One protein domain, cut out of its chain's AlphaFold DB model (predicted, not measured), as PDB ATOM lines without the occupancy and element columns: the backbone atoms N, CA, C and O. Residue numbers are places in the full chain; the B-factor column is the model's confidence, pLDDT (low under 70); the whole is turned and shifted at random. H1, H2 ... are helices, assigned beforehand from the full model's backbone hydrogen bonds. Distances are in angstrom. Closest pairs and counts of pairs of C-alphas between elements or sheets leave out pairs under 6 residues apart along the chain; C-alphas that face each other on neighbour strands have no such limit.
ATOM      1  N   ARG A   9     325.792 331.926 243.086       78.56
ATOM      2  CA  ARG A   9     327.000 331.929 242.253       78.56
ATOM      3  C   ARG A   9     327.112 330.697 241.356       78.56
ATOM      4  O   ARG A   9     327.502 330.838 240.198       78.56
ATOM      5  N   ASP A  10     326.771 329.512 241.851       80.69
ATOM      6  CA  ASP A  10     326.825 328.261 241.090       80.69
ATOM      7  C   ASP A  10     325.733 328.207 240.017       80.69
ATOM      8  O   ASP A  10     326.002 327.795 238.881       80.69
ATOM      9  N   PHE A  11     324.528 328.689 240.338       81.69
ATOM     10  CA  PHE A  11     323.452 328.838 239.359       81.69
ATOM     11  C   PHE A  11     323.849 329.817 238.244       81.69
ATOM     12  O   PHE A  11     323.817 329.460 237.063       81.69
ATOM     13  N   LEU A  12     324.304 331.022 238.611       86.81
ATOM     14  CA  LEU A  12     324.749 332.038 237.653       86.81
ATOM     15  C   LEU A  12     325.906 331.536 236.790       86.81
ATOM     16  O   LEU A  12     325.871 331.687 235.571       86.81
ATOM     17  N   ARG A  13     326.906 330.879 237.386       86.56
ATOM     18  CA  ARG A  13     328.027 330.282 236.651       86.56
ATOM     19  C   ARG A  13     327.535 329.298 235.593       86.56
ATOM     20  O   ARG A  13     328.046 329.309 234.476       86.56
ATOM     21  N   ARG A  14     326.547 328.466 235.914       83.56
ATOM     22  CA  ARG A  14     325.980 327.488 234.979       83.56
ATOM     23  C   ARG A  14     325.240 328.161 233.829       83.56
ATOM     24  O   ARG A  14     325.465 327.792 232.682       83.56
ATOM     25  N   VAL A  15     324.422 329.171 234.129       88.25
ATOM     26  CA  VAL A  15     323.723 329.976 233.116       88.25
ATOM     27  C   VAL A  15     324.728 330.661 232.191       88.25
ATOM     28  O   VAL A  15     324.613 330.542 230.975       88.25
ATOM     29  N   VAL A  16     325.759 331.302 232.749       91.19
ATOM     30  CA  VAL A  16     326.823 331.956 231.974       91.19
ATOM     31  C   VAL A  16     327.550 330.953 231.081       91.19
ATOM     32  O   VAL A  16     327.761 331.244 229.908       91.19
ATOM     33  N   TRP A  17     327.892 329.763 231.581       87.44
ATOM     34  CA  TRP A  17     328.525 328.719 230.768       87.44
ATOM     35  C   TRP A  17     327.618 328.214 229.645       87.44
ATOM     36  O   TRP A  17     328.076 328.084 228.512       87.44
ATOM     37  N   SER A  18     326.338 327.970 229.933       89.19
ATOM     38  CA  SER A  18     325.344 327.562 228.937       89.19
ATOM     39  C   SER A  18     325.178 328.609 227.832       89.19
ATOM     40  O   SER A  18     325.231 328.270 226.648       89.19
ATOM     41  N   LEU A  19     325.042 329.885 228.209       91.56
ATOM     42  CA  LEU A  19     324.920 331.000 227.270       91.56
ATOM     43  C   LEU A  19     326.205 331.215 226.468       91.56
ATOM     44  O   LEU A  19     326.141 331.366 225.253       91.56
ATOM     45  N   SER A  20     327.367 331.176 227.121       93.44
ATOM     46  CA  SER A  20     328.665 331.356 226.459       93.44
ATOM     47  C   SER A  20     328.920 330.259 225.432       93.44
ATOM     48  O   SER A  20     329.329 330.555 224.315       93.44
ATOM     49  N   LEU A  21     328.622 328.998 225.765       91.69
ATOM     50  CA  LEU A  21     328.717 327.887 224.817       91.69
ATOM     51  C   LEU A  21     327.771 328.078 223.627       91.69
ATOM     52  O   LEU A  21     328.188 327.887 222.487       91.69
ATOM     53  N   GLY A  22     326.524 328.486 223.884       92.81
ATOM     54  CA  GLY A  22     325.556 328.794 222.830       92.81
ATOM     55  C   GLY A  22     326.034 329.916 221.905       92.81
ATOM     56  O   GLY A  22     325.966 329.775 220.688       92.81
ATOM     57  N   LEU A  23     326.584 330.995 222.468       94.00
ATOM     58  CA  LEU A  23     327.126 332.126 221.714       94.00
ATOM     59  C   LEU A  23     328.355 331.739 220.890       94.00
ATOM     60  O   LEU A  23     328.421 332.074 219.712       94.00
ATOM     61  N   VAL A  24     329.305 331.004 221.472       93.88
ATOM     62  CA  VAL A  24     330.491 330.513 220.750       93.88
ATOM     63  C   VAL A  24     330.073 329.627 219.581       93.88
ATOM     64  O   VAL A  24     330.601 329.772 218.479       93.88
ATOM     65  N   TRP A  25     329.099 328.743 219.796       94.00
ATOM     66  CA  TRP A  25     328.556 327.905 218.734       94.00
ATOM     67  C   TRP A  25     327.866 328.736 217.646       94.00
ATOM     68  O   TRP A  25     328.105 328.507 216.461       94.00
ATOM     69  N   LEU A  26     327.074 329.741 218.023       92.75
ATOM     70  CA  LEU A  26     326.361 330.611 217.087       92.75
ATOM     71  C   LEU A  26     327.323 331.458 216.241       92.75
ATOM     72  O   LEU A  26     327.204 331.501 215.022       92.75
ATOM     73  N   VAL A  27     328.327 332.077 216.864       94.50
ATOM     74  CA  VAL A  27     329.358 332.853 216.156       94.50
ATOM     75  C   VAL A  27     330.171 331.955 215.228       94.50
ATOM     76  O   VAL A  27     330.452 332.341 214.097       94.50
ATOM     77  N   SER A  28     330.512 330.742 215.667       92.19
ATOM     78  CA  SER A  28     331.269 329.790 214.846       92.19
ATOM     79  C   SER A  28     330.456 329.309 213.643       92.19
ATOM     80  O   SER A  28     330.958 329.305 212.523       92.19
ATOM     81  N   THR A  29     329.189 328.939 213.845       91.31
ATOM     82  CA  THR A  29     328.298 328.483 212.764       91.31
ATOM     83  C   THR A  29     328.000 329.595 211.767       91.31
ATOM     84  O   THR A  29     328.065 329.353 210.562       91.31
ATOM     85  N   ILE A  30     327.753 330.818 212.244       90.50
ATOM     86  CA  ILE A  30     327.573 331.989 211.382       90.50
ATOM     87  C   ILE A  30     328.864 332.300 210.625       90.50
ATOM     88  O   ILE A  30     328.836 332.404 209.405       90.50
ATOM     89  N   GLY A  31     330.004 332.380 211.316       91.19
ATOM     90  CA  GLY A  31     331.295 332.691 210.705       91.19
ATOM     91  C   GLY A  31     331.681 331.698 209.610       91.19
ATOM     92  O   GLY A  31     332.039 332.112 208.510       91.19
ATOM     93  N   ILE A  32     331.532 330.396 209.870       88.38
ATOM     94  CA  ILE A  32     331.780 329.346 208.872       88.38
ATOM     95  C   ILE A  32     330.781 329.456 207.713       88.38
ATOM     96  O   ILE A  32     331.183 329.394 206.553       88.38
ATOM     97  N   GLY A  33     329.491 329.646 208.007       87.69
ATOM     98  CA  GLY A  33     328.440 329.738 206.993       87.69
ATOM     99  C   GLY A  33     328.597 330.940 206.063       87.69
ATOM    100  O   GLY A  33     328.386 330.810 204.857       87.69
ATOM    101  N   THR A  34     328.997 332.092 206.602       87.06
ATOM    102  CA  THR A  34     329.259 333.310 205.828       87.06
ATOM    103  C   THR A  34     330.571 333.203 205.055       87.06
ATOM    104  O   THR A  34     330.584 333.496 203.865       87.06
ATOM    105  N   TYR A  35     331.656 332.734 205.684       84.88
ATOM    106  CA  TYR A  35     332.959 332.591 205.022       84.88
ATOM    107  C   TYR A  35     332.909 331.619 203.839       84.88
ATOM    108  O   TYR A  35     333.484 331.883 202.789       84.88
ATOM    109  N   ALA A  36     332.199 330.501 203.995       83.62
ATOM    110  CA  ALA A  36     332.068 329.498 202.946       83.62
ATOM    111  C   ALA A  36     330.967 329.821 201.915       83.62
ATOM    112  O   ALA A  36     330.777 329.043 200.983       83.62
ATOM    113  N   GLY A  37     330.217 330.920 202.083       81.50
ATOM    114  CA  GLY A  37     329.091 331.268 201.206       81.50
ATOM    115  C   GLY A  37     327.932 330.262 201.252       81.50
ATOM    116  O   GLY A  37     327.154 330.164 200.312       81.50
ATOM    117  N   LEU A  38     327.810 329.482 202.332       80.06
ATOM    118  CA  LEU A  38     326.836 328.387 202.457       80.06
ATOM    119  C   LEU A  38     325.517 328.818 203.115       80.06
ATOM    120  O   LEU A  38     324.597 328.008 203.234       80.06
ATOM    121  N   MET A  39     325.413 330.076 203.557       73.94
ATOM    122  CA  MET A  39     324.188 330.614 204.161       73.94
ATOM    123  C   MET A  39     323.040 330.759 203.165       73.94
ATOM    124  O   MET A  39     321.899 330.474 203.524       73.94
ATOM    125  N   VAL A  40     323.335 331.189 201.938       72.25
ATOM    126  CA  VAL A  40     322.336 331.432 200.898       72.25
ATOM    127  C   VAL A  40     322.705 330.590 199.678       72.25
ATOM    128  O   VAL A  40     323.767 330.804 199.099       72.25
ATOM    129  N   PRO A  41     321.882 329.605 199.285       71.25
ATOM    130  CA  PRO A  41     322.131 328.841 198.070       71.25
ATOM    131  C   PRO A  41     321.838 329.714 196.838       71.25
ATOM    132  O   PRO A  41     320.692 329.830 196.417       71.25
ATOM    133  N   GLU A  42     322.870 330.336 196.264       68.19
ATOM    134  CA  GLU A  42     322.732 331.249 195.113       68.19
ATOM    135  C   GLU A  42     322.439 330.526 193.783       68.19
ATOM    136  O   GLU A  42     321.738 331.072 192.938       68.19
ATOM    137  N   ASN A  43     322.914 329.284 193.600       69.88
ATOM    138  CA  ASN A  43     322.755 328.503 192.356       69.88
ATOM    139  C   ASN A  43     322.125 327.108 192.574       69.88
ATOM    140  O   ASN A  43     322.308 326.199 191.766       69.88
ATOM    141  N   GLY A  44     321.378 326.926 193.669       69.75
ATOM    142  CA  GLY A  44     320.756 325.652 194.053       69.75
ATOM    143  C   GLY A  44     321.425 324.963 195.248       69.75
ATOM    144  O   GLY A  44     322.424 325.433 195.791       69.75
ATOM    145  N   LEU A  45     320.841 323.848 195.702       71.81
ATOM    146  CA  LEU A  45     321.359 323.073 196.835       71.81
ATOM    147  C   LEU A  45     322.600 322.275 196.415       71.81
ATOM    148  O   LEU A  45     322.491 321.208 195.815       71.81
ATOM    149  N   HIS A  46     323.781 322.778 196.768       80.25
ATOM    150  CA  HIS A  46     325.034 322.046 196.613       80.25
ATOM    151  C   HIS A  46     325.269 321.057 197.761       80.25
ATOM    152  O   HIS A  46     324.803 321.236 198.890       80.25
ATOM    153  N   THR A  47     326.071 320.024 197.491       81.94
ATOM    154  CA  THR A  47     326.504 319.029 198.484       81.94
ATOM    155  C   THR A  47     327.130 319.678 199.726       81.94
ATOM    156  O   THR A  47     326.917 319.209 200.842       81.94
ATOM    157  N   SER A  48     327.848 320.793 199.558       81.94
ATOM    158  CA  SER A  48     328.428 321.577 200.654       81.94
ATOM    159  C   SER A  48     327.367 322.144 201.602       81.94
ATOM    160  O   SER A  48     327.538 322.051 202.816       81.94
ATOM    161  N   ASN A  49     326.250 322.663 201.084       86.31
ATOM    162  CA  ASN A  49     325.139 323.158 201.898       86.31
ATOM    163  C   ASN A  49     324.493 322.019 202.697       86.31
ATOM    164  O   ASN A  49     324.237 322.176 203.887       86.31
ATOM    165  N   ILE A  50     324.282 320.851 202.079       86.38
ATOM    166  CA  ILE A  50     323.683 319.684 202.753       86.38
ATOM    167  C   ILE A  50     324.567 319.211 203.910       86.38
ATOM    168  O   ILE A  50     324.070 318.978 205.015       86.38
ATOM    169  N   ILE A  51     325.878 319.100 203.678       89.31
ATOM    170  CA  ILE A  51     326.846 318.732 204.718       89.31
ATOM    171  C   ILE A  51     326.854 319.789 205.826       89.31
ATOM    172  O   ILE A  51     326.788 319.436 207.002       89.31
ATOM    173  N   PHE A  52     326.875 321.074 205.466       88.81
ATOM    174  CA  PHE A  52     326.890 322.176 206.422       88.81
ATOM    175  C   PHE A  52     325.638 322.205 207.301       88.81
ATOM    176  O   PHE A  52     325.761 322.263 208.522       88.81
ATOM    177  N   TYR A  53     324.441 322.089 206.722       88.12
ATOM    178  CA  TYR A  53     323.195 322.066 207.488       88.12
ATOM    179  C   TYR A  53     323.063 320.804 208.342       88.12
ATOM    180  O   TYR A  53     322.626 320.892 209.489       88.12
ATOM    181  N   SER A  54     323.497 319.644 207.836       92.75
ATOM    182  CA  SER A  54     323.505 318.400 208.617       92.75
ATOM    183  C   SER A  54     324.450 318.513 209.814       92.75
ATOM    184  O   SER A  54     324.077 318.190 210.940       92.75
ATOM    185  N   TRP A  55     325.658 319.038 209.600       92.12
ATOM    186  CA  TRP A  55     326.621 319.297 210.668       92.12
ATOM    187  C   TRP A  55     326.110 320.350 211.662       92.12
ATOM    188  O   TRP A  55     326.258 320.180 212.875       92.12
ATOM    189  N   MET A  56     325.452 321.408 211.184       91.75
ATOM    190  CA  MET A  56     324.852 322.433 212.038       91.75
ATOM    191  C   MET A  56     323.742 321.831 212.917       91.75
ATOM    192  O   MET A  56     323.732 322.050 214.125       91.75
ATOM    193  N   ALA A  57     322.867 320.993 212.356       93.38
ATOM    194  CA  ALA A  57     321.815 320.312 213.111       93.38
ATOM    195  C   ALA A  57     322.380 319.331 214.154       93.38
ATOM    196  O   ALA A  57     321.951 319.334 215.310       93.38
ATOM    197  N   ILE A  58     323.379 318.523 213.778       94.69
ATOM    198  CA  ILE A  58     324.035 317.574 214.690       94.69
ATOM    199  C   ILE A  58     324.760 318.317 215.818       94.69
ATOM    200  O   ILE A  58     324.639 317.944 216.986       94.69
ATOM    201  N   SER A  59     325.498 319.380 215.495       91.31
ATOM    202  CA  SER A  59     326.224 320.165 216.496       91.31
ATOM    203  C   SER A  59     325.278 320.901 217.448       91.31
ATOM    204  O   SER A  59     325.549 320.934 218.649       91.31
ATOM    205  N   LEU A  60     324.131 321.392 216.963       92.81
ATOM    206  CA  LEU A  60     323.076 321.957 217.807       92.81
ATOM    207  C   LEU A  60     322.500 320.907 218.766       92.81
ATOM    208  O   LEU A  60     322.401 321.155 219.968       92.81
ATOM    209  N   ALA A  61     322.163 319.719 218.260       93.94
ATOM    210  CA  ALA A  61     321.673 318.622 219.092       93.94
ATOM    211  C   ALA A  61     322.703 318.223 220.164       93.94
ATOM    212  O   ALA A  61     322.350 318.035 221.331       93.94
ATOM    213  N   GLY A  62     323.988 318.170 219.798       92.88
ATOM    214  CA  GLY A  62     325.093 317.945 220.727       92.88
ATOM    215  C   GLY A  62     325.206 319.040 221.791       92.88
ATOM    216  O   GLY A  62     325.353 318.733 222.973       92.88
ATOM    217  N   LEU A  63     325.073 320.310 221.408       90.81
ATOM    218  CA  LEU A  63     325.111 321.443 222.332       90.81
ATOM    219  C   LEU A  63     323.943 321.414 223.323       90.81
ATOM    220  O   LEU A  63     324.145 321.622 224.522       90.81
ATOM    221  N   ILE A  64     322.735 321.104 222.849       90.31
ATOM    222  CA  ILE A  64     321.563 320.907 223.708       90.31
ATOM    223  C   ILE A  64     321.816 319.739 224.663       90.31
ATOM    224  O   ILE A  64     321.604 319.877 225.865       90.31
ATOM    225  N   TRP A  65     322.339 318.613 224.174       90.81
ATOM    226  CA  TRP A  65     322.654 317.455 225.010       90.81
ATOM    227  C   TRP A  65     323.709 317.761 226.083       90.81
ATOM    228  O   TRP A  65     323.530 317.380 227.241       90.81
ATOM    229  N   VAL A  66     324.778 318.489 225.744       88.69
ATOM    230  CA  VAL A  66     325.801 318.929 226.708       88.69
ATOM    231  C   VAL A  66     325.179 319.828 227.771       88.69
ATOM    232  O   VAL A  66     325.405 319.600 228.959       88.69
ATOM    233  N   ASN A  67     324.344 320.788 227.371       87.25
ATOM    234  CA  ASN A  67     323.613 321.633 228.310       87.25
ATOM    235  C   ASN A  67     322.692 320.800 229.209       87.25
ATOM    236  O   ASN A  67     322.789 320.892 230.427       87.25
ATOM    237  N   LEU A  68     321.888 319.890 228.661       86.81
ATOM    238  CA  LEU A  68     321.044 318.989 229.454       86.81
ATOM    239  C   LEU A  68     321.858 318.098 230.402       86.81
ATOM    240  O   LEU A  68     321.407 317.800 231.507       86.81
ATOM    241  N   ARG A  69     323.062 317.673 230.011       84.88
ATOM    242  CA  ARG A  69     323.946 316.865 230.858       84.88
ATOM    243  C   ARG A  69     324.557 317.680 231.990       84.88
ATOM    244  O   ARG A  69     324.590 317.187 233.117       84.88
ATOM    245  N   ILE A  70     325.009 318.905 231.701       81.69
ATOM    246  CA  ILE A  70     325.443 319.873 232.713       81.69
ATOM    247  C   ILE A  70     324.302 320.031 233.707       81.69
ATOM    248  O   ILE A  70     324.531 319.742 234.872       81.69
ATOM    249  N   TRP A  71     323.099 320.316 233.193       80.88
ATOM    250  CA  TRP A  71     321.739 320.156 233.724       80.88
ATOM    251  C   TRP A  71     321.548 319.059 234.786       80.88
ATOM    252  O   TRP A  71     321.345 319.296 235.979       80.88
ATOM    253  N   LYS A  72     321.619 317.815 234.323       73.94
ATOM    254  CA  LYS A  72     321.255 316.622 235.090       73.94
ATOM    255  C   LYS A  72     322.283 316.217 236.143       73.94
ATOM    256  O   LYS A  72     321.895 315.700 237.180       73.94
ATOM    257  N   LYS A  73     323.581 316.462 235.922       61.38
ATOM    258  CA  LYS A  73     324.655 315.981 236.818       61.38
ATOM    259  C   LYS A  73     324.602 316.528 238.250       61.38
ATOM    260  O   LYS A  73     325.253 315.961 239.118       61.38
ATOM    261  N   LYS A  74     323.878 317.625 238.484       55.34
ATOM    262  CA  LYS A  74     323.801 318.308 239.785       55.34
ATOM    263  C   LYS A  74     322.393 318.336 240.386       55.34
ATOM    264  O   LYS A  74     322.195 319.030 241.368       55.34
TER     265      LYS A  74
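Overview. This is residues 9 to 74 of the 78 residues of an uncharacterized protein of Paraflavitalea soli (UniProt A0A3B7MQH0). What does this model look like? It is a long helical hairpin: H1 and H2 lie side by side over much of their length, running opposite ways, and a loop, residues 36 to 46, joins them at one end. What is it made of? The printed part has 66 residues with two named helices, H1 then H2, and no named strand; the class is all helix. How spread out is it? It is loose, with a radius of gyration of the C-alphas of 15.1 A and spans of 50 by 18 by 10 A.

Arrangement. How does H1, residues 9 to 35, stand to H2, residues 47 to 72? They form a helical hairpin and touch, the closest C-alphas being those of Ser 18 and Asn 67, 6.2 A apart. They run opposite ways at a shallow tilt of 3 degrees. What do their backbones show? In H1 and H2 every O i to N i+4 pair is within hydrogen-bond range.

Along the chain. Where does H1 run? It begins at C-alpha 9, (327.000, 331.929, 242.253), and measures 37.7 A from first to last C-alpha. Where does H2 end? It ends at C-alpha 72, (321.255, 316.622, 235.090), after 37.1 A.

Size, cuts and confidence. How far does it reach? The two C-alphas farthest apart, those of Arg 9 and Asn 43, are 50.2 A apart. Is the printed part unbroken? It has no cut, and the link from H1 to H2 is long, with 11 residues. Where is confidence low? The pLDDT is under 70 at residues 42 to 44 and 73 to 74.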